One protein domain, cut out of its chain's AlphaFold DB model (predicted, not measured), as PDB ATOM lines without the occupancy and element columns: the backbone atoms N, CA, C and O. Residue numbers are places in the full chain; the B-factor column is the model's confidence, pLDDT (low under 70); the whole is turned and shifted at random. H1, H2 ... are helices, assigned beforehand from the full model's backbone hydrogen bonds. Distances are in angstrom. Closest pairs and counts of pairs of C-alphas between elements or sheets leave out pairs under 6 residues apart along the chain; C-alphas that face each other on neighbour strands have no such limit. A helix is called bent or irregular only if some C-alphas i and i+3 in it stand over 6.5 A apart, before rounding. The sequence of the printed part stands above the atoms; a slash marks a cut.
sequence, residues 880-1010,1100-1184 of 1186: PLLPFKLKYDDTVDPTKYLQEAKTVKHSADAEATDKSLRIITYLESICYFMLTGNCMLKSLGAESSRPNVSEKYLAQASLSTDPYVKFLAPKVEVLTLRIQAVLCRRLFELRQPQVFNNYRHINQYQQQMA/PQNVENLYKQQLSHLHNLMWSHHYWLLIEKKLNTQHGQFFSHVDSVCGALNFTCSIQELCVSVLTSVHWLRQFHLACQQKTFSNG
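Overview. This is residues 880 to 1010 and 1100 to 1184 of the 1186 residues of the protein "AF4/FMR2 family member lilli" of Trichinella patagoniensis (UniProt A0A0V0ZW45). The core is a slanted bundle of three long helices, H2, H4 and H8, with H1 folded alongside H2 as a hairpin and the short H3 on H4. The longest helix, H6, packs on H4 at a slant and runs beyond the bundle to cross H5, which makes one end of the long axis; at the other end residues 1178 to 1184, mostly the tail of H8, stick out. H7 packs on H8. The printed part has 216 residues with eight named helices in the order H1 to H8 and no named strand, class all helix. It is only just compact, close to loose, with a radius of gyration of the C-alphas of 20.2 A, and it spans 79 by 38 by 33 A.

Arrangement. H6, residues 1101 to 1131, touches the hub H4, residues 963 to 989, closest at the C-alphas of Ala 981 and Ser 1120, 4.1 A, opposite ways at a steep tilt of 35.1 degrees, only just steep. H4 has a kink of 30 degrees near residue 971 and is irregular, only just: C-alphas 967 and 970 are 7.0 A apart. H6 touches H5, residues 992 to 1010, with residues 1103 to 1114 alone, closest at the C-alphas of Asn 998 and Leu 1106, 5.7 A, at a steep tilt of 54 degrees. H8, residues 1155 to 1182, touches H4 at a shallow tilt of 9 degrees, opposite ways, closest at the C-alphas of Leu 975 and Val 1162, 6.5 A. H2, residues 915 to 939, touches H8, closest at the C-alphas of Cys 927 and Cys 1159, 5.6 A. H1, residues 894 to 910, forms a helical hairpin with H2, closest at the C-alphas of Ala 901 and Ser 925, 4.6 A. H3, residues 951 to 958, forms a helical hairpin with H4, closest at the C-alphas of Ala 957 and Ala 969, 5.8 A. H7, residues 1136 to 1146, touches H8, closest at the C-alphas of Cys 1146 and Ser 1161, 5.7 A. H6 and H8 are apart. Every O i to N i+4 pair is within hydrogen-bond range in H1, H3, H5 and H7, against 20 of 21 in H2, 21 of 23 in H4, 25 of 27 in H6 and 23 of 24 in H8.

Along the chain. H6 is 45.1 A long, from C-alpha 1101 at (153.878, 191.280, 164.968) to C-alpha 1131 at (142.411, 147.755, 168.032). H8 is 40.3 A, H4 39.8 A and H2 36.6 A. H1 begins at C-alpha 894, (172.943, 158.789, 173.719).

Size, cuts and confidence. The C-alphas farthest apart, Ala 1010 and Gly 1184, are 79.3 A apart. Residues 1011 to 1099 are not printed; C-alphas 1010 and 1100 are 15.2 A apart across this cut. The link from H2 to H3 is long. The mean pLDDT of the printed part is 81.7, with residues 890 to 891, 938 to 961, 1134 and 1178 to 1184 under 70.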
ATOM      1  N   PRO A 880     156.728 134.199 173.242       77.81
ATOM      2  CA  PRO A 880     157.332 134.354 174.562       77.81
ATOM      3  C   PRO A 880     156.403 135.049 175.569       77.81
ATOM      4  O   PRO A 880     156.023 136.202 175.382       77.81
ATOM      5  N   LEU A 881     156.116 134.370 176.685       80.75
ATOM      6  CA  LEU A 881     155.265 134.859 177.784       80.75
ATOM      7  C   LEU A 881     155.900 135.981 178.634       80.75
ATOM      8  O   LEU A 881     155.314 136.413 179.623       80.75
ATOM      9  N   LEU A 882     157.109 136.424 178.283       83.75
ATOM     10  CA  LEU A 882     157.830 137.510 178.941       83.75
ATOM     11  C   LEU A 882     158.064 138.648 177.939       83.75
ATOM     12  O   LEU A 882     158.367 138.368 176.774       83.75
ATOM     13  N   PRO A 883     157.968 139.920 178.371       84.75
ATOM     14  CA  PRO A 883     158.233 141.058 177.500       84.75
ATOM     15  C   PRO A 883     159.699 141.068 177.059       84.75
ATOM     16  O   PRO A 883     160.586 140.552 177.748       84.75
ATOM     17  N   PHE A 884     159.966 141.688 175.911       85.94
ATOM     18  CA  PHE A 884     161.319 141.854 175.397       85.94
ATOM     19  C   PHE A 884     162.195 142.553 176.440       85.94
ATOM     20  O   PHE A 884     161.896 143.668 176.874       85.94
ATOM     21  N   LYS A 885     163.295 141.898 176.841       83.94
ATOM     22  CA  LYS A 885     164.223 142.415 177.855       83.94
ATOM     23  C   LYS A 885     165.092 143.528 177.272       83.94
ATOM     24  O   LYS A 885     166.286 143.348 177.025       83.94
ATOM     25  N   LEU A 886     164.474 144.688 177.074       81.00
ATOM     26  CA  LEU A 886     165.149 145.916 176.706       81.00
ATOM     27  C   LEU A 886     166.211 146.239 177.768       81.00
ATOM     28  O   LEU A 886     165.890 146.521 178.922       81.00
ATOM     29  N   LYS A 887     167.487 146.212 177.370       74.50
ATOM     30  CA  LYS A 887     168.611 146.701 178.180       74.50
ATOM     31  C   LYS A 887     168.656 148.230 178.113       74.50
ATOM     32  O   LYS A 887     169.581 148.810 177.543       74.50
ATOM     33  N   TYR A 888     167.609 148.866 178.631       74.69
ATOM     34  CA  TYR A 888     167.594 150.309 178.793       74.69
ATOM     35  C   TYR A 888     168.392 150.695 180.038       74.69
ATOM     36  O   TYR A 888     168.197 150.117 181.107       74.69
ATOM     37  N   ASP A 889     169.290 151.656 179.875       75.31
ATOM     38  CA  ASP A 889     170.167 152.171 180.915       75.31
ATOM     39  C   ASP A 889     170.191 153.697 180.790       75.31
ATOM     40  O   ASP A 889     170.586 154.239 179.761       75.31
ATOM     41  N   ASP A 890     169.729 154.389 181.830       66.94
ATOM     42  CA  ASP A 890     169.662 155.855 181.865       66.94
ATOM     43  C   ASP A 890     171.038 156.531 182.018       66.94
ATOM     44  O   ASP A 890     171.127 157.753 181.919       66.94
ATOM     45  N   THR A 891     172.098 155.759 182.279       65.50
ATOM     46  CA  THR A 891     173.482 156.252 182.400       65.50
ATOM     47  C   THR A 891     174.287 156.123 181.104       65.50
ATOM     48  O   THR A 891     175.408 156.624 181.013       65.50
ATOM     49  N   VAL A 892     173.720 155.468 180.087       71.12
ATOM     50  CA  VAL A 892     174.341 155.288 178.773       71.12
ATOM     51  C   VAL A 892     174.332 156.592 177.975       71.12
ATOM     52  O   VAL A 892     173.298 157.238 177.813       71.12
ATOM     53  N   ASP A 893     175.488 156.929 177.400       76.69
ATOM     54  CA  ASP A 893     175.626 158.005 176.417       76.69
ATOM     55  C   ASP A 893     174.642 157.802 175.237       76.69
ATOM     56  O   ASP A 893     174.680 156.742 174.592       76.69
ATOM     57  N   PRO A 894     173.797 158.804 174.902       80.25
ATOM     58  CA  PRO A 894     172.943 158.789 173.719       80.25
ATOM     59  C   PRO A 894     173.622 158.326 172.421       80.25
ATOM     60  O   PRO A 894     172.948 157.728 171.580       80.25
ATOM     61  N   THR A 895     174.933 158.552 172.237       82.25
ATOM     62  CA  THR A 895     175.645 158.094 171.027       82.25
ATOM     63  C   THR A 895     175.546 156.581 170.812       82.25
ATOM     64  O   THR A 895     175.475 156.139 169.665       82.25
ATOM     65  N   LYS A 896     175.463 155.781 171.885       88.38
ATOM     66  CA  LYS A 896     175.349 154.318 171.809       88.38
ATOM     67  C   LYS A 896     174.026 153.899 171.171       88.38
ATOM     68  O   LYS A 896     174.038 153.148 170.199       88.38
ATOM     69  N   TYR A 897     172.903 154.422 171.671       86.56
ATOM     70  CA  TYR A 897     171.584 154.147 171.093       86.56
ATOM     71  C   TYR A 897     171.452 154.734 169.681       86.56
ATOM     72  O   TYR A 897     170.828 154.112 168.826       86.56
ATOM     73  N   LEU A 898     172.108 155.864 169.390       87.56
ATOM     74  CA  LEU A 898     172.144 156.433 168.042       87.56
ATOM     75  C   LEU A 898     172.911 155.535 167.058       87.56
ATOM     76  O   LEU A 898     172.506 155.389 165.904       87.56
ATOM     77  N   GLN A 899     174.018 154.939 167.498       88.69
ATOM     78  CA  GLN A 899     174.822 154.028 166.686       88.69
ATOM     79  C   GLN A 899     174.128 152.672 166.505       88.69
ATOM     80  O   GLN A 899     174.145 152.126 165.402       88.69
ATOM     81  N   GLU A 900     173.455 152.162 167.537       90.75
ATOM     82  CA  GLU A 900     172.593 150.979 167.457       90.75
ATOM     83  C   GLU A 900     171.438 151.218 166.466       90.75
ATOM     84  O   GLU A 900     171.269 150.445 165.523       90.75
ATOM     85  N   ALA A 901     170.745 152.360 166.569       89.31
ATOM     86  CA  ALA A 901     169.692 152.770 165.640       89.31
ATOM     87  C   ALA A 901     170.179 152.834 164.185       89.31
ATOM     88  O   ALA A 901     169.559 152.239 163.304       89.31
ATOM     89  N   LYS A 902     171.317 153.498 163.929       88.38
ATOM     90  CA  LYS A 902     171.953 153.550 162.600       88.38
ATOM     91  C   LYS A 902     172.327 152.161 162.083       88.38
ATOM     92  O   LYS A 902     172.100 151.879 160.915       88.38
ATOM     93  N   THR A 903     172.871 151.293 162.935       94.75
ATOM     94  CA  THR A 903     173.314 149.942 162.548       94.75
ATOM     95  C   THR A 903     172.131 149.063 162.146       94.75
ATOM     96  O   THR A 903     172.130 148.487 161.061       94.75
ATOM     97  N   VAL A 904     171.078 149.032 162.969       91.38
ATOM     98  CA  VAL A 904     169.830 148.311 162.668       91.38
ATOM     99  C   VAL A 904     169.141 148.907 161.433       91.38
ATOM    100  O   VAL A 904     168.651 148.169 160.582       91.38
ATOM    101  N   LYS A 905     169.169 150.236 161.269       91.56
ATOM    102  CA  LYS A 905     168.638 150.914 160.080       91.56
ATOM    103  C   LYS A 905     169.399 150.539 158.803       91.56
ATOM    104  O   LYS A 905     168.757 150.241 157.804       91.56
ATOM    105  N   HIS A 906     170.733 150.499 158.826       90.88
ATOM    106  CA  HIS A 906     171.529 150.057 157.673       90.88
ATOM    107  C   HIS A 906     171.318 148.566 157.367       90.88
ATOM    108  O   HIS A 906     171.287 148.179 156.202       90.88
ATOM    109  N   SER A 907     171.071 147.734 158.387       91.50
ATOM    110  CA  SER A 907     170.638 146.344 158.182       91.50
ATOM    111  C   SER A 907     169.267 146.244 157.501       91.50
ATOM    112  O   SER A 907     169.026 145.272 156.792       91.50
ATOM    113  N   ALA A 908     168.375 147.223 157.685       89.50
ATOM    114  CA  ALA A 908     167.101 147.301 156.968       89.50
ATOM    115  C   ALA A 908     167.251 147.875 155.543       89.50
ATOM    116  O   ALA A 908     166.519 147.453 154.650       89.50
ATOM    117  N   ASP A 909     168.202 148.785 155.294       85.81
ATOM    118  CA  ASP A 909     168.536 149.225 153.927       85.81
ATOM    119  C   ASP A 909     169.082 148.068 153.079       85.81
ATOM    120  O   ASP A 909     168.719 147.929 151.911       85.81
ATOM    121  N   ALA A 910     169.957 147.251 153.677       91.31
ATOM    122  CA  ALA A 910     170.614 146.118 153.028       91.31
ATOM    123  C   ALA A 910     169.657 144.952 152.718       91.31
ATOM    124  O   ALA A 910     169.936 144.154 151.824       91.31
ATOM    125  N   GLU A 911     168.519 144.865 153.414       85.94
ATOM    126  CA  GLU A 911     167.478 143.863 153.173       85.94
ATOM    127  C   GLU A 911     166.666 144.213 151.910       85.94
ATOM    128  O   GLU A 911     165.524 144.676 151.953       85.94
ATOM    129  N   ALA A 912     167.291 144.036 150.745       77.06
ATOM    130  CA  ALA A 912     166.672 144.281 149.444       77.06
ATOM    131  C   ALA A 912     165.625 143.212 149.075       77.06
ATOM    132  O   ALA A 912     164.670 143.505 148.353       77.06
ATOM    133  N   THR A 913     165.808 141.990 149.577       82.00
ATOM    134  CA  THR A 913     165.012 140.798 149.267       82.00
ATOM    135  C   THR A 913     163.715 140.724 150.066       82.00
ATOM    136  O   THR A 913     162.625 140.730 149.487       82.00
ATOM    137  N   ASP A 914     163.799 140.676 151.395       86.88
ATOM    138  CA  ASP A 914     162.646 140.425 152.248       86.88
ATOM    139  C   ASP A 914     161.996 141.729 152.718       86.88
ATOM    140  O   ASP A 914     162.316 142.321 153.755       86.88
ATOM    141  N   LYS A 915     160.998 142.165 151.944       86.44
ATOM    142  CA  LYS A 915     160.178 143.349 152.240       86.44
ATOM    143  C   LYS A 915     159.587 143.325 153.654       86.44
ATOM    144  O   LYS A 915     159.357 144.393 154.222       86.44
ATOM    145  N   SER A 916     159.320 142.149 154.223       87.44
ATOM    146  CA  SER A 916     158.673 142.003 155.525       87.44
ATOM    147  C   SER A 916     159.675 142.114 156.679       87.44
ATOM    148  O   SER A 916     159.460 142.906 157.602       87.44
ATOM    149  N   LEU A 917     160.816 141.423 156.583       89.75
ATOM    150  CA  LEU A 917     161.923 141.513 157.531       89.75
ATOM    151  C   LEU A 917     162.524 142.921 157.530       89.75
ATOM    152  O   LEU A 917     162.810 143.458 158.603       89.75
ATOM    153  N   ARG A 918     162.605 143.569 156.360       88.69
ATOM    154  CA  ARG A 918     162.966 144.984 156.225       88.69
ATOM    155  C   ARG A 918     162.057 145.893 157.054       88.69
ATOM    156  O   ARG A 918     162.549 146.686 157.851       88.69
ATOM    157  N   ILE A 919     160.735 145.772 156.906       87.75
ATOM    158  CA  ILE A 919     159.763 146.595 157.654       87.75
ATOM    159  C   ILE A 919     159.862 146.339 159.169       87.75
ATOM    160  O   ILE A 919     159.854 147.289 159.954       87.75
ATOM    161  N   ILE A 920     160.007 145.077 159.586       91.12
ATOM    162  CA  ILE A 920     160.189 144.698 160.999       91.12
ATOM    163  C   ILE A 920     161.478 145.317 161.573       91.12
ATOM    164  O   ILE A 920     161.474 145.838 162.688       91.12
ATOM    165  N   THR A 921     162.564 145.321 160.798       90.88
ATOM    166  CA  THR A 921     163.876 145.843 161.215       90.88
ATOM    167  C   THR A 921     163.915 147.380 161.208       90.88
ATOM    168  O   THR A 921     164.524 147.983 162.089       90.88
ATOM    169  N   TYR A 922     163.167 148.052 160.324       91.94
ATOM    170  CA  TYR A 922     162.954 149.500 160.439       91.94
ATOM    171  C   TYR A 922     162.228 149.882 161.740       91.94
ATOM    172  O   TYR A 922     162.680 150.805 162.419       91.94
ATOM    173  N   LEU A 923     161.165 149.165 162.138       91.25
ATOM    174  CA  LEU A 923     160.485 149.398 163.426       91.25
ATOM    175  C   LEU A 923     161.422 149.212 164.629       91.25
ATOM    176  O   LEU A 923     161.344 149.972 165.597       91.25
ATOM    177  N   GLU A 924     162.339 148.246 164.553       92.75
ATOM    178  CA  GLU A 924     163.395 148.058 165.548       92.75
ATOM    179  C   GLU A 924     164.336 149.276 165.615       92.75
ATOM    180  O   GLU A 924     164.565 149.820 166.696       92.75
ATOM    181  N   SER A 925     164.800 149.787 164.464       92.44
ATOM    182  CA  SER A 925     165.658 150.984 164.414       92.44
ATOM    183  C   SER A 925     164.982 152.235 164.993       92.44
ATOM    184  O   SER A 925     165.615 153.009 165.712       92.44
ATOM    185  N   ILE A 926     163.675 152.405 164.749       90.38
ATOM    186  CA  ILE A 926     162.878 153.531 165.256       90.38
ATOM    187  C   ILE A 926     162.832 153.516 166.787       90.38
ATOM    188  O   ILE A 926     162.956 154.574 167.404       90.38
ATOM    189  N   CYS A 927     162.750 152.339 167.417       91.38
ATOM    190  CA  CYS A 927     162.822 152.233 168.874       91.38
ATOM    191  C   CYS A 927     164.157 152.765 169.412       91.38
ATOM    192  O   CYS A 927     164.159 153.561 170.348       91.38
ATOM    193  N   TYR A 928     165.290 152.410 168.803       90.19
ATOM    194  CA  TYR A 928     166.596 152.914 169.241       90.19
ATOM    195  C   TYR A 928     166.772 154.427 168.984       90.19
ATOM    196  O   TYR A 928     167.334 155.123 169.833       90.19
ATOM    197  N   PHE A 929     166.206 154.985 167.904       89.19
ATOM    198  CA  PHE A 929     166.133 156.447 167.720       89.19
ATOM    199  C   PHE A 929     165.292 157.131 168.816       89.19
ATOM    200  O   PHE A 929     165.681 158.179 169.334       89.19
ATOM    201  N   MET A 930     164.172 156.533 169.236       89.25
ATOM    202  CA  MET A 930     163.358 157.055 170.342       89.25
ATOM    203  C   MET A 930     164.092 157.000 171.689       89.25
ATOM    204  O   MET A 930     164.038 157.961 172.457       89.25
ATOM    205  N   LEU A 931     164.801 155.903 171.973       87.94
ATOM    206  CA  LEU A 931     165.604 155.756 173.192       87.94
ATOM    207  C   LEU A 931     166.787 156.733 173.214       87.94
ATOM    208  O   LEU A 931     167.056 157.316 174.262       87.94
ATOM    209  N   THR A 932     167.409 156.998 172.059       88.31
ATOM    210  CA  THR A 932     168.396 158.080 171.889       88.31
ATOM    211  C   THR A 932     167.815 159.411 172.367       88.31
ATOM    212  O   THR A 932     168.367 160.036 173.272       88.31
ATOM    213  N   GLY A 933     166.654 159.809 171.830       84.31
ATOM    214  CA  GLY A 933     165.968 161.038 172.234       84.31
ATOM    215  C   GLY A 933     165.605 161.069 173.724       84.31
ATOM    216  O   GLY A 933     165.762 162.104 174.367       84.31
ATOM    217  N   ASN A 934     165.192 159.935 174.303       84.62
ATOM    218  CA  ASN A 934     164.882 159.813 175.734       84.62
ATOM    219  C   ASN A 934     166.111 159.978 176.648       84.62
ATOM    220  O   ASN A 934     165.964 160.463 177.769       84.62
ATOM    221  N   CYS A 935     167.307 159.625 176.171       81.12
ATOM    222  CA  CYS A 935     168.563 159.884 176.877       81.12
ATOM    223  C   CYS A 935     168.992 161.353 176.706       81.12
ATOM    224  O   CYS A 935     169.282 162.028 177.691       81.12
ATOM    225  N   MET A 936     168.932 161.900 175.481       78.69
ATOM    226  CA  MET A 936     169.254 163.315 175.208       78.69
ATOM    227  C   MET A 936     168.379 164.283 176.020       78.69
ATOM    228  O   MET A 936     168.895 165.264 176.552       78.69
ATOM    229  N   LEU A 937     167.094 163.949 176.193       71.62
ATOM    230  CA  LEU A 937     166.110 164.630 177.052       71.62
ATOM    231  C   LEU A 937     166.569 164.855 178.505       71.62
ATOM    232  O   LEU A 937     166.024 165.727 179.180       71.62
ATOM    233  N   LYS A 938     167.530 164.063 179.000       60.78
ATOM    234  CA  LYS A 938     168.108 164.179 180.349       60.78
ATOM    235  C   LYS A 938     169.469 164.881 180.366       60.78
ATOM    236  O   LYS A 938     169.911 165.298 181.433       60.78
ATOM    237  N   SER A 939     170.127 165.002 179.213       50.56
ATOM    238  CA  SER A 939     171.518 165.457 179.095       50.56
ATOM    239  C   SER A 939     171.666 166.877 178.544       50.56
ATOM    240  O   SER A 939     172.612 167.564 178.920       50.56
ATOM    241  N   LEU A 940     170.767 167.331 177.662       42.12
ATOM    242  CA  LEU A 940     170.827 168.663 177.046       42.12
ATOM    243  C   LEU A 940     169.442 169.311 176.923       42.12
ATOM    244  O   LEU A 940     168.414 168.640 176.850       42.12
ATOM    245  N   GLY A 941     169.431 170.648 176.905       40.50
ATOM    246  CA  GLY A 941     168.217 171.448 176.745       40.50
ATOM    247  C   GLY A 941     167.515 171.162 175.417       40.50
ATOM    248  O   GLY A 941     168.159 171.055 174.376       40.50
ATOM    249  N   ALA A 942     166.192 171.027 175.466       39.94
ATOM    250  CA  ALA A 942     165.413 170.508 174.354       39.94
ATOM    251  C   ALA A 942     165.292 171.490 173.179       39.94
ATOM    252  O   ALA A 942     164.496 172.431 173.235       39.94
ATOM    253  N   GLU A 943     165.999 171.193 172.088       31.81
ATOM    254  CA  GLU A 943     165.707 171.737 170.764       31.81
ATOM    255  C   GLU A 943     165.246 170.680 169.752       31.81
ATOM    256  O   GLU A 943     165.266 169.478 170.013       31.81
ATOM    257  N   SER A 944     164.631 171.170 168.676       34.88
ATOM    258  CA  SER A 944     163.435 170.547 168.098       34.88
ATOM    259  C   SER A 944     163.600 169.972 166.697       34.88
ATOM    260  O   SER A 944     164.127 170.631 165.809       34.88
ATOM    261  N   SER A 945     162.933 168.841 166.458       34.06
ATOM    262  CA  SER A 945     162.560 168.335 165.127       34.06
ATOM    263  C   SER A 945     161.546 167.189 165.237       34.06
ATOM    264  O   SER A 945     161.300 166.675 166.336       34.06
ATOM    265  N   ARG A 946     160.882 166.818 164.132       40.38
ATOM    266  CA  ARG A 946     159.806 165.819 164.150       40.38
ATOM    267  C   ARG A 946     160.304 164.446 163.682       40.38
ATOM    268  O   ARG A 946     160.947 164.330 162.646       40.38
ATOM    269  N   PRO A 947     159.946 163.357 164.384       34.25
ATOM    270  CA  PRO A 947     160.147 162.011 163.880       34.25
ATOM    271  C   PRO A 947     159.030 161.667 162.883       34.25
ATOM    272  O   PRO A 947     158.040 161.024 163.237       34.25
ATOM    273  N   ASN A 948     159.182 162.103 161.630       33.41
ATOM    274  CA  ASN A 948     158.310 161.734 160.511       33.41
ATOM    275  C   ASN A 948     158.481 160.247 160.125       33.41
ATOM    276  O   ASN A 948     159.063 159.897 159.096       33.41
ATOM    277  N   VAL A 949     157.977 159.343 160.974       39.19
ATOM    278  CA  VAL A 949     157.954 157.896 160.708       39.19
ATOM    279  C   VAL A 949     157.121 157.627 159.451       39.19
ATOM    280  O   VAL A 949     155.973 158.058 159.342       39.19
ATOM    281  N   SER A 950     157.733 156.954 158.478       41.97
ATOM    282  CA  SER A 950     157.416 157.122 157.060       41.97
ATOM    283  C   SER A 950     156.109 156.477 156.584       41.97
ATOM    284  O   SER A 950     156.039 155.267 156.356       41.97
ATOM    285  N   GLU A 951     155.141 157.324 156.248       41.00
ATOM    286  CA  GLU A 951     153.884 156.988 155.559       41.00
ATOM    287  C   GLU A 951     154.100 156.190 154.250       41.00
ATOM    288  O   GLU A 951     153.367 155.249 153.937       41.00
ATOM    289  N   LYS A 952     155.191 156.481 153.524       43.16
ATOM    290  CA  LYS A 952     155.563 155.831 152.250       43.16
ATOM    291  C   LYS A 952     155.739 154.304 152.336       43.16
ATOM    292  O   LYS A 952     155.466 153.618 151.353       43.16
ATOM    293  N   TYR A 953     156.160 153.754 153.478       48.72
ATOM    294  CA  TYR A 953     156.317 152.298 153.642       48.72
ATOM    295  C   TYR A 953     154.975 151.594 153.911       48.72
ATOM    296  O   TYR A 953     154.774 150.463 153.470       48.72
ATOM    297  N   LEU A 954     154.025 152.282 154.553       47.69
ATOM    298  CA  LEU A 954     152.650 151.807 154.758       47.69
ATOM    299  C   LEU A 954     151.877 151.705 153.432       47.69
ATOM    300  O   LEU A 954     151.181 150.715 153.190       47.69
ATOM    301  N   ALA A 955     152.071 152.678 152.537       48.34
ATOM    302  CA  ALA A 955     151.532 152.633 151.177       48.34
ATOM    303  C   ALA A 955     152.078 151.433 150.372       48.34
ATOM    304  O   ALA A 955     151.306 150.699 149.757       48.34
ATOM    305  N   GLN A 956     153.392 151.176 150.431       50.22
ATOM    306  CA  GLN A 956     154.011 150.026 149.754       50.22
ATOM    307  C   GLN A 956     153.545 148.674 150.318       50.22
ATOM    308  O   GLN A 956     153.317 147.740 149.549       50.22
ATOM    309  N   ALA A 957     153.362 148.559 151.637       50.03
ATOM    310  CA  ALA A 957     152.875 147.327 152.260       50.03
ATOM    311  C   ALA A 957     151.441 146.975 151.814       50.03
ATOM    312  O   ALA A 957     151.140 145.808 151.567       50.03
ATOM    313  N   SER A 958     150.584 147.986 151.648       49.47
ATOM    314  CA  SER A 958     149.180 147.825 151.236       49.47
ATOM    315  C   SER A 958     149.013 147.324 149.793       49.47
ATOM    316  O   SER A 958     148.012 146.687 149.478       49.47
ATOM    317  N   LEU A 959     150.002 147.579 148.928       56.66
ATOM    318  CA  LEU A 959     150.035 147.139 147.526       56.66
ATOM    319  C   LEU A 959     150.802 145.820 147.313       56.66
ATOM    320  O   LEU A 959     150.868 145.322 146.190       56.66
ATOM    321  N   SER A 960     151.405 145.244 148.358       63.00
ATOM    322  CA  SER A 960     152.190 144.014 148.222       63.00
ATOM    323  C   SER A 960     151.302 142.812 147.901       63.00
ATOM    324  O   SER A 960     150.252 142.626 148.512       63.00
ATOM    325  N   THR A 961     151.735 141.947 146.983       65.75
ATOM    326  CA  THR A 961     151.084 140.655 146.705       65.75
ATOM    327  C   THR A 961     151.309 139.634 147.823       65.75
ATOM    328  O   THR A 961     150.424 138.816 148.075       65.75
ATOM    329  N   ASP A 962     152.445 139.735 148.521       73.31
ATOM    330  CA  ASP A 962     152.899 138.844 149.593       73.31
ATOM    331  C   ASP A 962     151.862 138.709 150.739       73.31
ATOM    332  O   ASP A 962     151.544 139.701 151.410       73.31
ATOM    333  N   PRO A 963     151.349 137.487 151.010       75.50
ATOM    334  CA  PRO A 963     150.419 137.223 152.108       75.50
ATOM    335  C   PRO A 963     150.945 137.613 153.495       75.50
ATOM    336  O   PRO A 963     150.154 138.041 154.339       75.50
ATOM    337  N   TYR A 964     152.252 137.489 153.750       81.38
ATOM    338  CA  TYR A 964     152.839 137.847 155.037       81.38
ATOM    339  C   TYR A 964     152.961 139.366 155.201       81.38
ATOM    340  O   TYR A 964     152.615 139.887 156.260       81.38
ATOM    341  N   VAL A 965     153.316 140.114 154.146       81.88
ATOM    342  CA  VAL A 965     153.257 141.591 154.184       81.88
ATOM    343  C   VAL A 965     151.820 142.086 154.399       81.88
ATOM    344  O   VAL A 965     151.619 142.976 155.225       81.88
ATOM    345  N   LYS A 966     150.805 141.470 153.773       80.69
ATOM    346  CA  LYS A 966     149.384 141.788 154.045       80.69
ATOM    347  C   LYS A 966     148.982 141.509 155.500       80.69
ATOM    348  O   LYS A 966     148.265 142.295 156.110       80.69
ATOM    349  N   PHE A 967     149.469 140.410 156.079       83.06
ATOM    350  CA  PHE A 967     149.285 140.062 157.495       83.06
ATOM    351  C   PHE A 967     150.006 141.031 158.452       83.06
ATOM    352  O   PHE A 967     149.529 141.276 159.567       83.06
ATOM    353  N   LEU A 968     151.162 141.550 158.038       85.38
ATOM    354  CA  LEU A 968     152.043 142.428 158.803       85.38
ATOM    355  C   LEU A 968     151.554 143.887 158.790       85.38
ATOM    356  O   LEU A 968     151.550 144.530 159.841       85.38
ATOM    357  N   ALA A 969     151.087 144.386 157.641       84.12
ATOM    358  CA  ALA A 969     150.687 145.776 157.410       84.12
ATOM    359  C   ALA A 969     149.784 146.395 158.505       84.12
ATOM    360  O   ALA A 969     150.190 147.410 159.069       84.12
ATOM    361  N   PRO A 970     148.635 145.809 158.907       86.12
ATOM    362  CA  PRO A 970     147.776 146.410 159.935       86.12
ATOM    363  C   PRO A 970     148.396 146.379 161.342       86.12
ATOM    364  O   PRO A 970     148.031 147.179 162.204       86.12
ATOM    365  N   LYS A 971     149.356 145.479 161.599       89.19
ATOM    366  CA  LYS A 971     150.102 145.448 162.866       89.19
ATOM    367  C   LYS A 971     151.169 146.546 162.879       89.19
ATOM    368  O   LYS A 971     151.288 147.271 163.861       89.19
ATOM    369  N   VAL A 972     151.883 146.717 161.766       88.69
ATOM    370  CA  VAL A 972     152.835 147.822 161.549       88.69
ATOM    371  C   VAL A 972     152.132 149.175 161.614       88.69
ATOM    372  O   VAL A 972     152.676 150.097 162.212       88.69
ATOM    373  N   GLU A 973     150.915 149.293 161.078       87.88
ATOM    374  CA  GLU A 973     150.088 150.498 161.172       87.88
ATOM    375  C   GLU A 973     149.812 150.882 162.632       87.88
ATOM    376  O   GLU A 973     150.146 151.987 163.052       87.88
ATOM    377  N   VAL A 974     149.279 149.958 163.440       90.69
ATOM    378  CA  VAL A 974     148.978 150.214 164.860       90.69
ATOM    379  C   VAL A 974     150.244 150.498 165.676       90.69
ATOM    380  O   VAL A 974     150.220 151.372 166.540       90.69
ATOM    381  N   LEU A 975     151.364 149.821 165.395       91.56
ATOM    382  CA  LEU A 975     152.655 150.117 166.032       91.56
ATOM    383  C   LEU A 975     153.177 151.508 165.644       91.56
ATOM    384  O   LEU A 975     153.611 152.262 166.512       91.56
ATOM    385  N   THR A 976     153.070 151.882 164.369       89.81
ATOM    386  CA  THR A 976     153.473 153.202 163.858       89.81
ATOM    387  C   THR A 976     152.612 154.312 164.454       89.81
ATOM    388  O   THR A 976     153.151 155.321 164.900       89.81
ATOM    389  N   LEU A 977     151.298 154.104 164.570       90.75
ATOM    390  CA  LEU A 977     150.390 155.035 165.239       90.75
ATOM    391  C   LEU A 977     150.691 155.143 166.746       90.75
ATOM    392  O   LEU A 977     150.733 156.258 167.262       90.75
ATOM    393  N   ARG A 978     150.967 154.027 167.449       91.62
ATOM    394  CA  ARG A 978     151.426 154.027 168.860       91.62
ATOM    395  C   ARG A 978     152.696 154.877 169.026       91.62
ATOM    396  O   ARG A 978     152.780 155.665 169.967       91.62
ATOM    397  N   ILE A 979     153.636 154.773 168.084       90.88
ATOM    398  CA  ILE A 979     154.869 155.573 168.033       90.88
ATOM    399  C   ILE A 979     154.577 157.061 167.781       90.88
ATOM    400  O   ILE A 979     154.972 157.909 168.582       90.88
ATOM    401  N   GLN A 980     153.856 157.384 166.706       88.56
ATOM    402  CA  GLN A 980     153.527 158.758 166.314       88.56
ATOM    403  C   GLN A 980     152.730 159.488 167.405       88.56
ATOM    404  O   GLN A 980     153.073 160.616 167.755       88.56
ATOM    405  N   ALA A 981     151.725 158.840 168.004       91.19
ATOM    406  CA  ALA A 981     150.909 159.427 169.065       91.19
ATOM    407  C   ALA A 981     151.765 159.896 170.253       91.19
ATOM    408  O   ALA A 981     151.696 161.062 170.646       91.19
ATOM    409  N   VAL A 982     152.617 159.019 170.793       89.56
ATOM    410  CA  VAL A 982     153.462 159.337 171.956       89.56
ATOM    411  C   VAL A 982     154.551 160.348 171.603       89.56
ATOM    412  O   VAL A 982     154.826 161.235 172.410       89.56
ATOM    413  N   LEU A 983     155.141 160.288 170.406       89.12
ATOM    414  CA  LEU A 983     156.161 161.256 169.990       89.12
ATOM    415  C   LEU A 983     155.579 162.657 169.763       89.12
ATOM    416  O   LEU A 983     156.138 163.631 170.263       89.12
ATOM    417  N   CYS A 984     154.409 162.776 169.131       88.38
ATOM    418  CA  CYS A 984     153.679 164.043 169.051       88.38
ATOM    419  C   CYS A 984     153.319 164.585 170.449       88.38
ATOM    420  O   CYS A 984     153.458 165.783 170.698       88.38
ATOM    421  N   ARG A 985     152.942 163.709 171.392       90.81
ATOM    422  CA  ARG A 985     152.675 164.085 172.789       90.81
ATOM    423  C   ARG A 985     153.933 164.614 173.488       90.81
ATOM    424  O   ARG A 985     153.886 165.669 174.113       90.81
ATOM    425  N   ARG A 986     155.079 163.942 173.321       88.25
ATOM    426  CA  ARG A 986     156.387 164.344 173.880       88.25
ATOM    427  C   ARG A 986     156.885 165.674 173.303       88.25
ATOM    428  O   ARG A 986     157.370 166.514 174.055       88.25
ATOM    429  N   LEU A 987     156.687 165.913 172.005       85.69
ATOM    430  CA  LEU A 987     156.977 167.200 171.356       85.69
ATOM    431  C   LEU A 987     156.073 168.346 171.842       85.69
ATOM    432  O   LEU A 987     156.465 169.510 171.753       85.69
ATOM    433  N   PHE A 988     154.874 168.048 172.352       89.50
ATOM    434  CA  PHE A 988     154.059 169.022 173.079       89.50
ATOM    435  C   PHE A 988     154.561 169.223 174.517       89.50
ATOM    436  O   PHE A 988     154.776 170.368 174.908       89.50
ATOM    437  N   GLU A 989     154.795 168.148 175.282       88.31
ATOM    438  CA  GLU A 989     155.312 168.205 176.665       88.31
ATOM    439  C   GLU A 989     156.580 169.078 176.755       88.31
ATOM    440  O   GLU A 989     156.663 169.969 177.600       88.31
ATOM    441  N   LEU A 990     157.509 168.922 175.804       85.50
ATOM    442  CA  LEU A 990     158.736 169.722 175.686       85.50
ATOM    443  C   LEU A 990     158.522 171.238 175.553       85.50
ATOM    444  O   LEU A 990     159.379 172.019 175.964       85.50
ATOM    445  N   ARG A 991     157.405 171.671 174.962       87.75
ATOM    446  CA  ARG A 991     157.079 173.092 174.743       87.75
ATOM    447  C   ARG A 991     155.911 173.571 175.610       87.75
ATOM    448  O   ARG A 991     155.534 174.739 175.546       87.75
ATOM    449  N   GLN A 992     155.368 172.716 176.476       89.56
ATOM    450  CA  GLN A 992     154.231 173.019 177.346       89.56
ATOM    451  C   GLN A 992     154.419 174.293 178.209       89.56
ATOM    452  O   GLN A 992     153.460 175.064 178.320       89.56
ATOM    453  N   PRO A 993     155.616 174.614 178.755       89.75
ATOM    454  CA  PRO A 993     155.834 175.887 179.453       89.75
ATOM    455  C   PRO A 993     155.686 177.114 178.539       89.75
ATOM    456  O   PRO A 993     155.134 178.134 178.955       89.75
ATOM    457  N   GLN A 994     156.133 177.010 177.281       89.31
ATOM    458  CA  GLN A 994     155.981 178.065 176.274       89.31
ATOM    459  C   GLN A 994     154.501 178.239 175.908       89.31
ATOM    460  O   GLN A 994     154.008 179.361 175.907       89.31
ATOM    461  N   VAL A 995     153.751 177.144 175.734       92.56
ATOM    462  CA  VAL A 995     152.294 177.168 175.473       92.56
ATOM    463  C   VAL A 995     151.518 177.913 176.565       92.56
ATOM    464  O   VAL A 995     150.639 178.719 176.260       92.56
ATOM    465  N   PHE A 996     151.835 177.696 177.846       94.81
ATOM    466  CA  PHE A 996     151.161 178.415 178.934       94.81
ATOM    467  C   PHE A 996     151.539 179.903 179.003       94.81
ATOM    468  O   PHE A 996     150.678 180.738 179.295       94.81
ATOM    469  N   ASN A 997     152.792 180.261 178.706       94.00
ATOM    470  CA  ASN A 997     153.221 181.661 178.650       94.00
ATOM    471  C   ASN A 997     152.613 182.395 177.441       94.00
ATOM    472  O   ASN A 997     152.050 183.478 177.605       94.00
ATOM    473  N   ASN A 998     152.631 181.779 176.259       94.38
ATOM    474  CA  ASN A 998     152.039 182.324 175.039       94.38
ATOM    475  C   ASN A 998     150.526 182.509 175.210       94.38
ATOM    476  O   ASN A 998     150.012 183.597 174.954       94.38
ATOM    477  N   TYR A 999     149.822 181.510 175.758       95.12
ATOM    478  CA  TYR A 999     148.410 181.635 176.133       95.12
ATOM    479  C   TYR A 999     148.159 182.803 177.102       95.12
ATOM    480  O   TYR A 999     147.219 183.572 176.888       95.12
ATOM    481  N   ARG A1000     148.998 182.993 178.135       95.56
ATOM    482  CA  ARG A1000     148.870 184.121 179.079       95.56
ATOM    483  C   ARG A1000     148.959 185.469 178.357       95.56
ATOM    484  O   ARG A1000     148.082 186.309 178.552       95.56
ATOM    485  N   HIS A1001     149.970 185.665 177.513       93.69
ATOM    486  CA  HIS A1001     150.174 186.925 176.791       93.69
ATOM    487  C   HIS A1001     149.101 187.182 175.721       93.69
ATOM    488  O   HIS A1001     148.605 188.302 175.611       93.69
ATOM    489  N   ILE A1002     148.657 186.141 175.008       94.25
ATOM    490  CA  ILE A1002     147.528 186.213 174.068       94.25
ATOM    491  C   ILE A1002     146.246 186.662 174.788       94.25
ATOM    492  O   ILE A1002     145.572 187.579 174.322       94.25
ATOM    493  N   ASN A1003     145.927 186.084 175.952       94.25
ATOM    494  CA  ASN A1003     144.746 186.482 176.729       94.25
ATOM    495  C   ASN A1003     144.864 187.908 177.285       94.25
ATOM    496  O   ASN A1003     143.879 188.643 177.276       94.25
ATOM    497  N   GLN A1004     146.050 188.324 177.743       93.25
ATOM    498  CA  GLN A1004     146.295 189.705 178.176       93.25
ATOM    499  C   GLN A1004     146.027 190.698 177.035       93.25
ATOM    500  O   GLN A1004     145.289 191.662 177.233       93.25
ATOM    501  N   TYR A1005     146.540 190.416 175.835       91.69
ATOM    502  CA  TYR A1005     146.294 191.219 174.637       91.69
ATOM    503  C   TYR A1005     144.809 191.253 174.240       91.69
ATOM    504  O   TYR A1005     144.256 192.329 174.021       91.69
ATOM    505  N   GLN A1006     144.126 190.103 174.210       90.06
ATOM    506  CA  GLN A1006     142.689 190.034 173.907       90.06
ATOM    507  C   GLN A1006     141.847 190.822 174.924       90.06
ATOM    508  O   GLN A1006     140.945 191.566 174.542       90.06
ATOM    509  N   GLN A1007     142.166 190.723 176.219       89.44
ATOM    510  CA  GLN A1007     141.506 191.502 177.271       89.44
ATOM    511  C   GLN A1007     141.824 192.997 177.205       89.44
ATOM    512  O   GLN A1007     141.021 193.799 177.680       89.44
ATOM    513  N   GLN A1008     142.983 193.386 176.669       87.75
ATOM    514  CA  GLN A1008     143.314 194.785 176.428       87.75
ATOM    515  C   GLN A1008     142.533 195.326 175.225       87.75
ATOM    516  O   GLN A1008     141.819 196.313 175.373       87.75
ATOM    517  N   MET A1009     142.522 194.614 174.094       81.69
ATOM    518  CA  MET A1009     141.701 194.972 172.930       81.69
ATOM    519  C   MET A1009     140.199 195.040 173.251       81.69
ATOM    520  O   MET A1009     139.505 195.905 172.727       81.69
ATOM    521  N   ALA A1010     139.689 194.215 174.172       79.88
ATOM    522  CA  ALA A1010     138.307 194.319 174.651       79.88
ATOM    523  C   ALA A1010     138.020 195.588 175.488       79.88
ATOM    524  O   ALA A1010     136.875 196.036 175.547       79.88
ATOM    525  N   PRO A1100     149.737 193.324 166.525       91.19
ATOM    526  CA  PRO A1100     151.185 193.503 166.599       91.19
ATOM    527  C   PRO A1100     151.965 192.234 166.226       91.19
ATOM    528  O   PRO A1100     151.595 191.128 166.625       91.19
ATOM    529  N   GLN A1101     153.087 192.393 165.518       89.56
ATOM    530  CA  GLN A1101     153.878 191.280 164.968       89.56
ATOM    531  C   GLN A1101     154.340 190.265 166.028       89.56
ATOM    532  O   GLN A1101     154.366 189.062 165.781       89.56
ATOM    533  N   ASN A1102     154.666 190.727 167.239       92.19
ATOM    534  CA  ASN A1102     155.006 189.853 168.361       92.19
ATOM    535  C   ASN A1102     153.809 188.993 168.809       92.19
ATOM    536  O   ASN A1102     153.986 187.814 169.099       92.19
ATOM    537  N   VAL A1103     152.593 189.542 168.818       91.50
ATOM    538  CA  VAL A1103     151.366 188.803 169.151       91.50
ATOM    539  C   VAL A1103     150.993 187.822 168.037       91.50
ATOM    540  O   VAL A1103     150.610 186.691 168.330       91.50
ATOM    541  N   GLU A1104     151.171 188.193 166.766       92.56
ATOM    542  CA  GLU A1104     150.995 187.267 165.637       92.56
ATOM    543  C   GLU A1104     151.973 186.077 165.725       92.56
ATOM    544  O   GLU A1104     151.576 184.920 165.573       92.56
ATOM    545  N   ASN A1105     153.237 186.338 166.076       93.56
ATOM    546  CA  ASN A1105     154.242 185.296 166.295       93.56
ATOM    547  C   ASN A1105     153.892 184.390 167.491       93.56
ATOM    548  O   ASN A1105     154.053 183.171 167.394       93.56
ATOM    549  N   LEU A1106     153.346 184.942 168.583       94.44
ATOM    550  CA  LEU A1106     152.831 184.149 169.708       94.44
ATOM    551  C   LEU A1106     151.671 183.237 169.277       94.44
ATOM    552  O   LEU A1106     151.658 182.072 169.670       94.44
ATOM    553  N   TYR A1107     150.734 183.710 168.442       93.62
ATOM    554  CA  TYR A1107     149.673 182.862 167.874       93.62
ATOM    555  C   TYR A1107     150.242 181.740 166.989       93.62
ATOM    556  O   TYR A1107     149.819 180.591 167.128       93.62
ATOM    557  N   LYS A1108     151.221 182.038 166.122       93.62
ATOM    558  CA  LYS A1108     151.893 181.043 165.259       93.62
ATOM    559  C   LYS A1108     152.583 179.947 166.083       93.62
ATOM    560  O   LYS A1108     152.377 178.762 165.818       93.62
ATOM    561  N   GLN A1109     153.337 180.323 167.118       92.62
ATOM    562  CA  GLN A1109     153.959 179.377 168.054       92.62
ATOM    563  C   GLN A1109     152.911 178.559 168.824       92.62
ATOM    564  O   GLN A1109     152.988 177.332 168.859       92.62
ATOM    565  N   GLN A1110     151.896 179.225 169.390       93.81
ATOM    566  CA  GLN A1110     150.810 178.585 170.135       93.81
ATOM    567  C   GLN A1110     150.109 177.511 169.293       93.81
ATOM    568  O   GLN A1110     149.897 176.395 169.768       93.81
ATOM    569  N   LEU A1111     149.792 177.828 168.033       93.00
ATOM    570  CA  LEU A1111     149.185 176.888 167.098       93.00
ATOM    571  C   LEU A1111     150.139 175.734 166.762       93.00
ATOM    572  O   LEU A1111     149.722 174.582 166.833       93.00
ATOM    573  N   SER A1112     151.412 176.015 166.465       89.06
ATOM    574  CA  SER A1112     152.424 174.994 166.146       89.06
ATOM    575  C   SER A1112     152.604 173.962 167.270       89.06
ATOM    576  O   SER A1112     152.620 172.754 167.020       89.06
ATOM    577  N   HIS A1113     152.661 174.409 168.527       87.44
ATOM    578  CA  HIS A1113     152.779 173.512 169.677       87.44
ATOM    579  C   HIS A1113     151.480 172.737 169.953       87.44
ATOM    580  O   HIS A1113     151.526 171.527 170.179       87.44
ATOM    581  N   LEU A1114     150.311 173.391 169.896       92.81
ATOM    582  CA  LEU A1114     149.015 172.717 170.076       92.81
ATOM    583  C   LEU A1114     148.699 171.725 168.948       92.81
ATOM    584  O   LEU A1114     148.025 170.727 169.192       92.81
ATOM    585  N   HIS A1115     149.222 171.940 167.740       89.19
ATOM    586  CA  HIS A1115     149.102 171.014 166.613       89.19
ATOM    587  C   HIS A1115     149.741 169.650 166.926       89.19
ATOM    588  O   HIS A1115     149.166 168.617 166.588       89.19
ATOM    589  N   ASN A1116     150.869 169.621 167.650       87.31
ATOM    590  CA  ASN A1116     151.479 168.371 168.121       87.31
ATOM    591  C   ASN A1116     150.536 167.621 169.090       87.31
ATOM    592  O   ASN A1116     150.324 166.418 168.943       87.31
ATOM    593  N   LEU A1117     149.902 168.328 170.036       92.19
ATOM    594  CA  LEU A1117     148.925 167.730 170.958       92.19
ATOM    595  C   LEU A1117     147.679 167.215 170.215       92.19
ATOM    596  O   LEU A1117     147.237 166.092 170.461       92.19
ATOM    597  N   MET A1118     147.150 167.997 169.272       93.75
ATOM    598  CA  MET A1118     146.012 167.626 168.425       93.75
ATOM    599  C   MET A1118     146.275 166.316 167.669       93.75
ATOM    600  O   MET A1118     145.457 165.398 167.739       93.75
ATOM    601  N   TRP A1119     147.430 166.196 167.005       89.88
ATOM    602  CA  TRP A1119     147.817 164.960 166.320       89.88
ATOM    603  C   TRP A1119     148.024 163.793 167.283       89.88
ATOM    604  O   TRP A1119     147.578 162.691 166.976       89.88
ATOM    605  N   SER A1120     148.604 164.014 168.470       90.62
ATOM    606  CA  SER A1120     148.770 162.935 169.456       90.62
ATOM    607  C   SER A1120     147.435 162.289 169.851       90.62
ATOM    608  O   SER A1120     147.325 161.064 169.858       90.62
ATOM    609  N   HIS A1121     146.393 163.097 170.085       94.00
ATOM    610  CA  HIS A1121     145.044 162.597 170.352       94.00
ATOM    611  C   HIS A1121     144.386 161.980 169.112       94.00
ATOM    612  O   HIS A1121     143.713 160.959 169.232       94.00
ATOM    613  N   HIS A1122     144.584 162.559 167.922       92.69
ATOM    614  CA  HIS A1122     144.035 162.011 166.680       92.69
ATOM    615  C   HIS A1122     144.589 160.610 166.381       92.69
ATOM    616  O   HIS A1122     143.814 159.675 166.192       92.69
ATOM    617  N   TYR A1123     145.915 160.440 166.420       90.62
ATOM    618  CA  TYR A1123     146.552 159.134 166.254       90.62
ATOM    619  C   TYR A1123     146.107 158.150 167.341       90.62
ATOM    620  O   TYR A1123     145.844 156.992 167.025       90.62
ATOM    621  N   TRP A1124     145.929 158.593 168.592       93.94
ATOM    622  CA  TRP A1124     145.436 157.712 169.654       93.94
ATOM    623  C   TRP A1124     144.008 157.197 169.406       93.94
ATOM    624  O   TRP A1124     143.750 156.002 169.529       93.94
ATOM    625  N   LEU A1125     143.096 158.059 168.949       92.75
ATOM    626  CA  LEU A1125     141.739 157.650 168.559       92.75
ATOM    627  C   LEU A1125     141.737 156.697 167.346       92.75
ATOM    628  O   LEU A1125     140.889 155.806 167.258       92.75
ATOM    629  N   LEU A1126     142.698 156.836 166.423       90.88
ATOM    630  CA  LEU A1126     142.893 155.873 165.332       90.88
ATOM    631  C   LEU A1126     143.388 154.510 165.845       90.88
ATOM    632  O   LEU A1126     142.893 153.488 165.369       90.88
ATOM    633  N   ILE A1127     144.295 154.475 166.831       91.00
ATOM    634  CA  ILE A1127     144.721 153.229 167.500       91.00
ATOM    635  C   ILE A1127     143.505 152.532 168.111       91.00
ATOM    636  O   ILE A1127     143.273 151.364 167.817       91.00
ATOM    637  N   GLU A1128     142.699 153.236 168.904       88.88
ATOM    638  CA  GLU A1128     141.512 152.666 169.556       88.88
ATOM    639  C   GLU A1128     140.502 152.121 168.529       88.88
ATOM    640  O   GLU A1128     140.008 151.002 168.679       88.88
ATOM    641  N   LYS A1129     140.272 152.834 167.415       88.56
ATOM    642  CA  LYS A1129     139.440 152.334 166.305       88.56
ATOM    643  C   LYS A1129     140.022 151.068 165.655       88.56
ATOM    644  O   LYS A1129     139.264 150.158 165.326       88.56
ATOM    645  N   LYS A1130     141.344 150.993 165.458       85.56
ATOM    646  CA  LYS A1130     142.031 149.857 164.808       85.56
ATOM    647  C   LYS A1130     142.171 148.636 165.726       85.56
ATOM    648  O   LYS A1130     142.080 147.509 165.238       85.56
ATOM    649  N   LEU A1131     142.340 148.832 167.035       83.75
ATOM    650  CA  LEU A1131     142.411 147.755 168.032       83.75
ATOM    651  C   LEU A1131     141.096 146.970 168.145       83.75
ATOM    652  O   LEU A1131     141.134 145.774 168.404       83.75
ATOM    653  N   ASN A1132     139.952 147.596 167.857       73.50
ATOM    654  CA  ASN A1132     138.634 146.946 167.846       73.50
ATOM    655  C   ASN A1132     138.371 146.052 166.605       73.50
ATOM    656  O   ASN A1132     137.231 145.667 166.353       73.50
ATOM    657  N   THR A1133     139.398 145.729 165.810       74.06
ATOM    658  CA  THR A1133     139.299 144.864 164.614       74.06
ATOM    659  C   THR A1133     139.840 143.449 164.874       74.06
ATOM    660  O   THR A1133     140.353 143.160 165.954       74.06
ATOM    661  N   GLN A1134     139.798 142.567 163.864       61.34
ATOM    662  CA  GLN A1134     140.390 141.212 163.895       61.34
ATOM    663  C   GLN A1134     141.824 141.180 164.467       61.34
ATOM    664  O   GLN A1134     142.218 140.240 165.158       61.34
ATOM    665  N   HIS A1135     142.620 142.224 164.214       73.06
ATOM    666  CA  HIS A1135     144.016 142.305 164.653       73.06
ATOM    667  C   HIS A1135     144.180 142.663 166.138       73.06
ATOM    668  O   HIS A1135     145.279 142.517 166.675       73.06
ATOM    669  N   GLY A1136     143.097 143.055 166.820       80.06
ATOM    670  CA  GLY A1136     143.069 143.330 168.254       80.06
ATOM    671  C   GLY A1136     143.598 142.177 169.102       80.06
ATOM    672  O   GLY A1136     144.300 142.429 170.072       80.06
ATOM    673  N   GLN A1137     143.388 140.920 168.689       85.50
ATOM    674  CA  GLN A1137     143.872 139.734 169.414       85.50
ATOM    675  C   GLN A1137     145.403 139.702 169.580       85.50
ATOM    676  O   GLN A1137     145.896 139.286 170.626       85.50
ATOM    677  N   PHE A1138     146.162 140.177 168.581       89.75
ATOM    678  CA  PHE A1138     147.622 140.298 168.680       89.75
ATOM    679  C   PHE A1138     148.004 141.297 169.774       89.75
ATOM    680  O   PHE A1138     148.778 140.978 170.674       89.75
ATOM    681  N   PHE A1139     147.409 142.490 169.725       91.31
ATOM    682  CA  PHE A1139     147.702 143.560 170.671       91.31
ATOM    683  C   PHE A1139     147.188 143.260 172.076       91.31
ATOM    684  O   PHE A1139     147.909 143.520 173.024       91.31
ATOM    685  N   SER A1140     146.034 142.605 172.232       90.00
ATOM    686  CA  SER A1140     145.566 142.101 173.529       90.00
ATOM    687  C   SER A1140     146.572 141.144 174.171       90.00
ATOM    688  O   SER A1140     146.729 141.167 175.388       90.00
ATOM    689  N   HIS A1141     147.285 140.330 173.380       89.19
ATOM    690  CA  HIS A1141     148.334 139.471 173.924       89.19
ATOM    691  C   HIS A1141     149.615 140.255 174.255       89.19
ATOM    692  O   HIS A1141     150.138 140.097 175.359       89.19
ATOM    693  N   VAL A1142     150.073 141.162 173.379       91.12
ATOM    694  CA  VAL A1142     151.212 142.064 173.665       91.12
ATOM    695  C   VAL A1142     150.962 142.860 174.949       91.12
ATOM    696  O   VAL A1142     151.807 142.879 175.840       91.12
ATOM    697  N   ASP A1143     149.780 143.454 175.076       91.38
ATOM    698  CA  ASP A1143     149.355 144.274 176.209       91.38
ATOM    699  C   ASP A1143     149.112 143.423 177.478       91.38
ATOM    700  O   ASP A1143     149.227 143.933 178.591       91.38
ATOM    701  N   SER A1144     148.864 142.110 177.349       91.25
ATOM    702  CA  SER A1144     148.845 141.175 178.493       91.25
ATOM    703  C   SER A1144     150.241 140.820 179.026       91.25
ATOM    704  O   SER A1144     150.370 140.475 180.198       91.25
ATOM    705  N   VAL A1145     151.280 140.929 178.189       90.69
ATOM    706  CA  VAL A1145     152.678 140.592 178.520       90.69
ATOM    707  C   VAL A1145     153.498 141.837 178.896       90.69
ATOM    708  O   VAL A1145     154.357 141.772 179.773       90.69
ATOM    709  N   CYS A1146     153.221 142.982 178.267       89.81
ATOM    710  CA  CYS A1146     153.915 144.256 178.494       89.81
ATOM    711  C   CYS A1146     153.171 145.202 179.452       89.81
ATOM    712  O   CYS A1146     153.740 146.209 179.871       89.81
ATOM    713  N   GLY A1147     151.904 144.912 179.763       87.75
ATOM    714  CA  GLY A1147     150.957 145.894 180.287       87.75
ATOM    715  C   GLY A1147     150.295 146.701 179.160       87.75
ATOM    716  O   GLY A1147     150.883 146.931 178.102       87.75
ATOM    717  N   ALA A1148     149.049 147.126 179.380       87.94
ATOM    718  CA  ALA A1148     148.304 147.914 178.405       87.94
ATOM    719  C   ALA A1148     148.860 149.341 178.307       87.94
ATOM    720  O   ALA A1148     148.936 150.059 179.307       87.94
ATOM    721  N   LEU A1149     149.226 149.767 177.094       90.56
ATOM    722  CA  LEU A1149     149.706 151.128 176.862       90.56
ATOM    723  C   LEU A1149     148.570 152.145 177.030       90.56
ATOM    724  O   LEU A1149     147.594 152.133 176.283       90.56
ATOM    725  N   ASN A1150     148.752 153.077 177.962       90.12
ATOM    726  CA  ASN A1150     147.890 154.245 178.139       90.12
ATOM    727  C   ASN A1150     148.384 155.426 177.288       90.12
ATOM    728  O   ASN A1150     149.585 155.544 177.043       90.12
ATOM    729  N   PHE A1151     147.498 156.366 176.937       90.31
ATOM    730  CA  PHE A1151     147.854 157.582 176.179       90.31
ATOM    731  C   PHE A1151     149.005 158.391 176.809       90.31
ATOM    732  O   PHE A1151     149.736 159.086 176.108       90.31
ATOM    733  N   THR A1152     149.191 158.287 178.128       88.75
ATOM    734  CA  THR A1152     150.212 158.983 178.925       88.75
ATOM    735  C   THR A1152     151.555 158.249 179.052       88.75
ATOM    736  O   THR A1152     152.470 158.804 179.660       88.75
ATOM    737  N   CYS A1153     151.724 157.057 178.464       90.69
ATOM    738  CA  CYS A1153     152.904 156.207 178.675       90.69
ATOM    739  C   CYS A1153     154.264 156.889 178.396       90.69
ATOM    740  O   CYS A1153     154.386 157.907 177.692       90.69
ATOM    741  N   SER A1154     155.310 156.333 178.997       90.25
ATOM    742  CA  SER A1154     156.707 156.690 178.763       90.25
ATOM    743  C   SER A1154     157.215 156.165 177.417       90.25
ATOM    744  O   SER A1154     156.663 155.234 176.828       90.25
ATOM    745  N   ILE A1155     158.318 156.751 176.938       89.75
ATOM    746  CA  ILE A1155     159.025 156.238 175.757       89.75
ATOM    747  C   ILE A1155     159.550 154.815 176.030       89.75
ATOM    748  O   ILE A1155     159.514 153.975 175.138       89.75
ATOM    749  N   GLN A1156     159.959 154.516 177.267       89.75
ATOM    750  CA  GLN A1156     160.470 153.204 177.680       89.75
ATOM    751  C   GLN A1156     159.397 152.105 177.574       89.75
ATOM    752  O   GLN A1156     159.628 151.098 176.908       89.75
ATOM    753  N   GLU A1157     158.212 152.307 178.164       91.50
ATOM    754  CA  GLU A1157     157.088 151.351 178.095       91.50
ATOM    755  C   GLU A1157     156.643 151.105 176.647       91.50
ATOM    756  O   GLU A1157     156.429 149.963 176.235       91.50
ATOM    757  N   LEU A1158     156.562 152.175 175.848       93.88
ATOM    758  CA  LEU A1158     156.264 152.078 174.425       93.88
ATOM    759  C   LEU A1158     157.337 151.267 173.679       93.88
ATOM    760  O   LEU A1158     156.985 150.354 172.936       93.88
ATOM    761  N   CYS A1159     158.627 151.542 173.893       92.88
ATOM    762  CA  CYS A1159     159.710 150.774 173.278       92.88
ATOM    763  C   CYS A1159     159.689 149.296 173.697       92.88
ATOM    764  O   CYS A1159     159.910 148.444 172.846       92.88
ATOM    765  N   VAL A1160     159.363 148.960 174.951       93.50
ATOM    766  CA  VAL A1160     159.193 147.556 175.379       93.50
ATOM    767  C   VAL A1160     158.026 146.887 174.641       93.50
ATOM    768  O   VAL A1160     158.191 145.785 174.115       93.50
ATOM    769  N   SER A1161     156.870 147.551 174.530       93.94
ATOM    770  CA  SER A1161     155.701 147.033 173.800       93.94
ATOM    771  C   SER A1161     155.981 146.845 172.300       93.94
ATOM    772  O   SER A1161     155.669 145.793 171.729       93.94
ATOM    773  N   VAL A1162     156.637 147.821 171.658       93.88
ATOM    774  CA  VAL A1162     156.999 147.743 170.234       93.88
ATOM    775  C   VAL A1162     158.082 146.692 169.996       93.88
ATOM    776  O   VAL A1162     157.909 145.877 169.098       93.88
ATOM    777  N   LEU A1163     159.151 146.630 170.799       93.81
ATOM    778  CA  LEU A1163     160.216 145.632 170.625       93.81
ATOM    779  C   LEU A1163     159.737 144.203 170.917       93.81
ATOM    780  O   LEU A1163     160.142 143.273 170.223       93.81
ATOM    781  N   THR A1164     158.806 144.017 171.860       93.62
ATOM    782  CA  THR A1164     158.119 142.725 172.056       93.62
ATOM    783  C   THR A1164     157.314 142.347 170.815       93.62
ATOM    784  O   THR A1164     157.438 141.231 170.314       93.62
ATOM    785  N   SER A1165     156.571 143.303 170.249       93.38
ATOM    786  CA  SER A1165     155.822 143.098 169.004       93.38
ATOM    787  C   SER A1165     156.743 142.775 167.820       93.38
ATOM    788  O   SER A1165     156.483 141.825 167.092       93.38
ATOM    789  N   VAL A1166     157.843 143.512 167.646       92.69
ATOM    790  CA  VAL A1166     158.883 143.290 166.623       92.69
ATOM    791  C   VAL A1166     159.508 141.904 166.771       92.69
ATOM    792  O   VAL A1166     159.631 141.187 165.779       92.69
ATOM    793  N   HIS A1167     159.844 141.484 167.996       91.94
ATOM    794  CA  HIS A1167     160.387 140.154 168.258       91.94
ATOM    795  C   HIS A1167     159.394 139.057 167.855       91.94
ATOM    796  O   HIS A1167     159.759 138.144 167.115       91.94
ATOM    797  N   TRP A1168     158.125 139.167 168.266       92.25
ATOM    798  CA  TRP A1168     157.079 138.215 167.878       92.25
ATOM    799  C   TRP A1168     156.862 138.195 166.359       92.25
ATOM    800  O   TRP A1168     156.796 137.124 165.766       92.25
ATOM    801  N   LEU A1169     156.839 139.355 165.695       91.25
ATOM    802  CA  LEU A1169     156.700 139.442 164.237       91.25
ATOM    803  C   LEU A1169     157.901 138.833 163.496       91.25
ATOM    804  O   LEU A1169     157.698 138.174 162.479       91.25
ATOM    805  N   ARG A1170     159.134 138.976 164.007       90.69
ATOM    806  CA  ARG A1170     160.318 138.302 163.443       90.69
ATOM    807  C   ARG A1170     160.235 136.776 163.618       90.69
ATOM    808  O   ARG A1170     160.571 136.053 162.687       90.69
ATOM    809  N   GLN A1171     159.710 136.278 164.742       88.69
ATOM    810  CA  GLN A1171     159.455 134.838 164.932       88.69
ATOM    811  C   GLN A1171     158.345 134.311 164.006       88.69
ATOM    812  O   GLN A1171     158.490 133.254 163.395       88.69
ATOM    813  N   PHE A1172     157.240 135.050 163.858       88.69
ATOM    814  CA  PHE A1172     156.118 134.645 163.001       88.69
ATOM    815  C   PHE A1172     156.521 134.637 161.522       88.69
ATOM    816  O   PHE A1172     156.070 133.777 160.771       88.69
ATOM    817  N   HIS A1173     157.414 135.549 161.132       87.81
ATOM    818  CA  HIS A1173     158.034 135.583 159.815       87.81
ATOM    819  C   HIS A1173     158.858 134.313 159.531       87.81
ATOM    820  O   HIS A1173     158.593 133.612 158.555       87.81
ATOM    821  N   LEU A1174     159.782 133.951 160.430       86.94
ATOM    822  CA  LEU A1174     160.590 132.727 160.315       86.94
ATOM    823  C   LEU A1174     159.713 131.462 160.263       86.94
ATOM    824  O   LEU A1174     159.929 130.584 159.429       86.94
ATOM    825  N   ALA A1175     158.665 131.396 161.093       83.69
ATOM    826  CA  ALA A1175     157.692 130.302 161.087       83.69
ATOM    827  C   ALA A1175     156.821 130.253 159.811       83.69
ATOM    828  O   ALA A1175     156.279 129.195 159.477       83.69
ATOM    829  N   CYS A1176     156.675 131.374 159.098       79.19
ATOM    830  CA  CYS A1176     156.067 131.429 157.770       79.19
ATOM    831  C   CYS A1176     157.013 130.838 156.716       79.19
ATOM    832  O   CYS A1176     156.613 129.905 156.020       79.19
ATOM    833  N   GLN A1177     158.269 131.305 156.657       77.69
ATOM    834  CA  GLN A1177     159.263 130.805 155.698       77.69
ATOM    835  C   GLN A1177     159.499 129.289 155.839       77.69
ATOM    836  O   GLN A1177     159.476 128.556 154.848       77.69
ATOM    837  N   GLN A1178     159.631 128.775 157.068       68.94
ATOM    838  CA  GLN A1178     159.795 127.333 157.316       68.94
ATOM    839  C   GLN A1178     158.617 126.495 156.782       68.94
ATOM    840  O   GLN A1178     158.830 125.396 156.273       68.94
ATOM    841  N   LYS A1179     157.384 127.019 156.837       58.84
ATOM    842  CA  LYS A1179     156.183 126.334 156.322       58.84
ATOM    843  C   LYS A1179     156.036 126.403 154.803       58.84
ATOM    844  O   LYS A1179     155.374 125.545 154.226       58.84
ATOM    845  N   THR A1180     156.650 127.382 154.139       52.62
ATOM    846  CA  THR A1180     156.797 127.342 152.675       52.62
ATOM    847  C   THR A1180     157.832 126.305 152.244       52.62
ATOM    848  O   THR A1180     157.568 125.575 151.296       52.62
ATOM    849  N   PHE A1181     158.938 126.136 152.982       37.47
ATOM    850  CA  PHE A1181     159.918 125.080 152.687       37.47
ATOM    851  C   PHE A1181     159.382 123.661 152.951       37.47
ATOM    852  O   PHE A1181     159.590 122.780 152.120       37.47
ATOM    853  N   SER A1182     158.622 123.425 154.031       36.94
ATOM    854  CA  SER A1182     158.035 122.094 154.305       36.94
ATOM    855  C   SER A1182     157.027 121.628 153.248       36.94
ATOM    856  O   SER A1182     156.807 120.431 153.085       36.94
ATOM    857  N   ASN A1183     156.411 122.570 152.532       39.69
ATOM    858  CA  ASN A1183     155.428 122.290 151.487       39.69
ATOM    859  C   ASN A1183     156.052 122.160 150.084       39.69
ATOM    860  O   ASN A1183     155.318 121.923 149.132       39.69
ATOM    861  N   GLY A1184     157.377 122.307 149.952       30.52
ATOM    862  CA  GLY A1184     158.126 122.049 148.714       30.52
ATOM    863  C   GLY A1184     158.764 120.653 148.640       30.52
ATOM    864  O   GLY A1184     159.547 120.403 147.732       30.52
TER     865      GLY A1184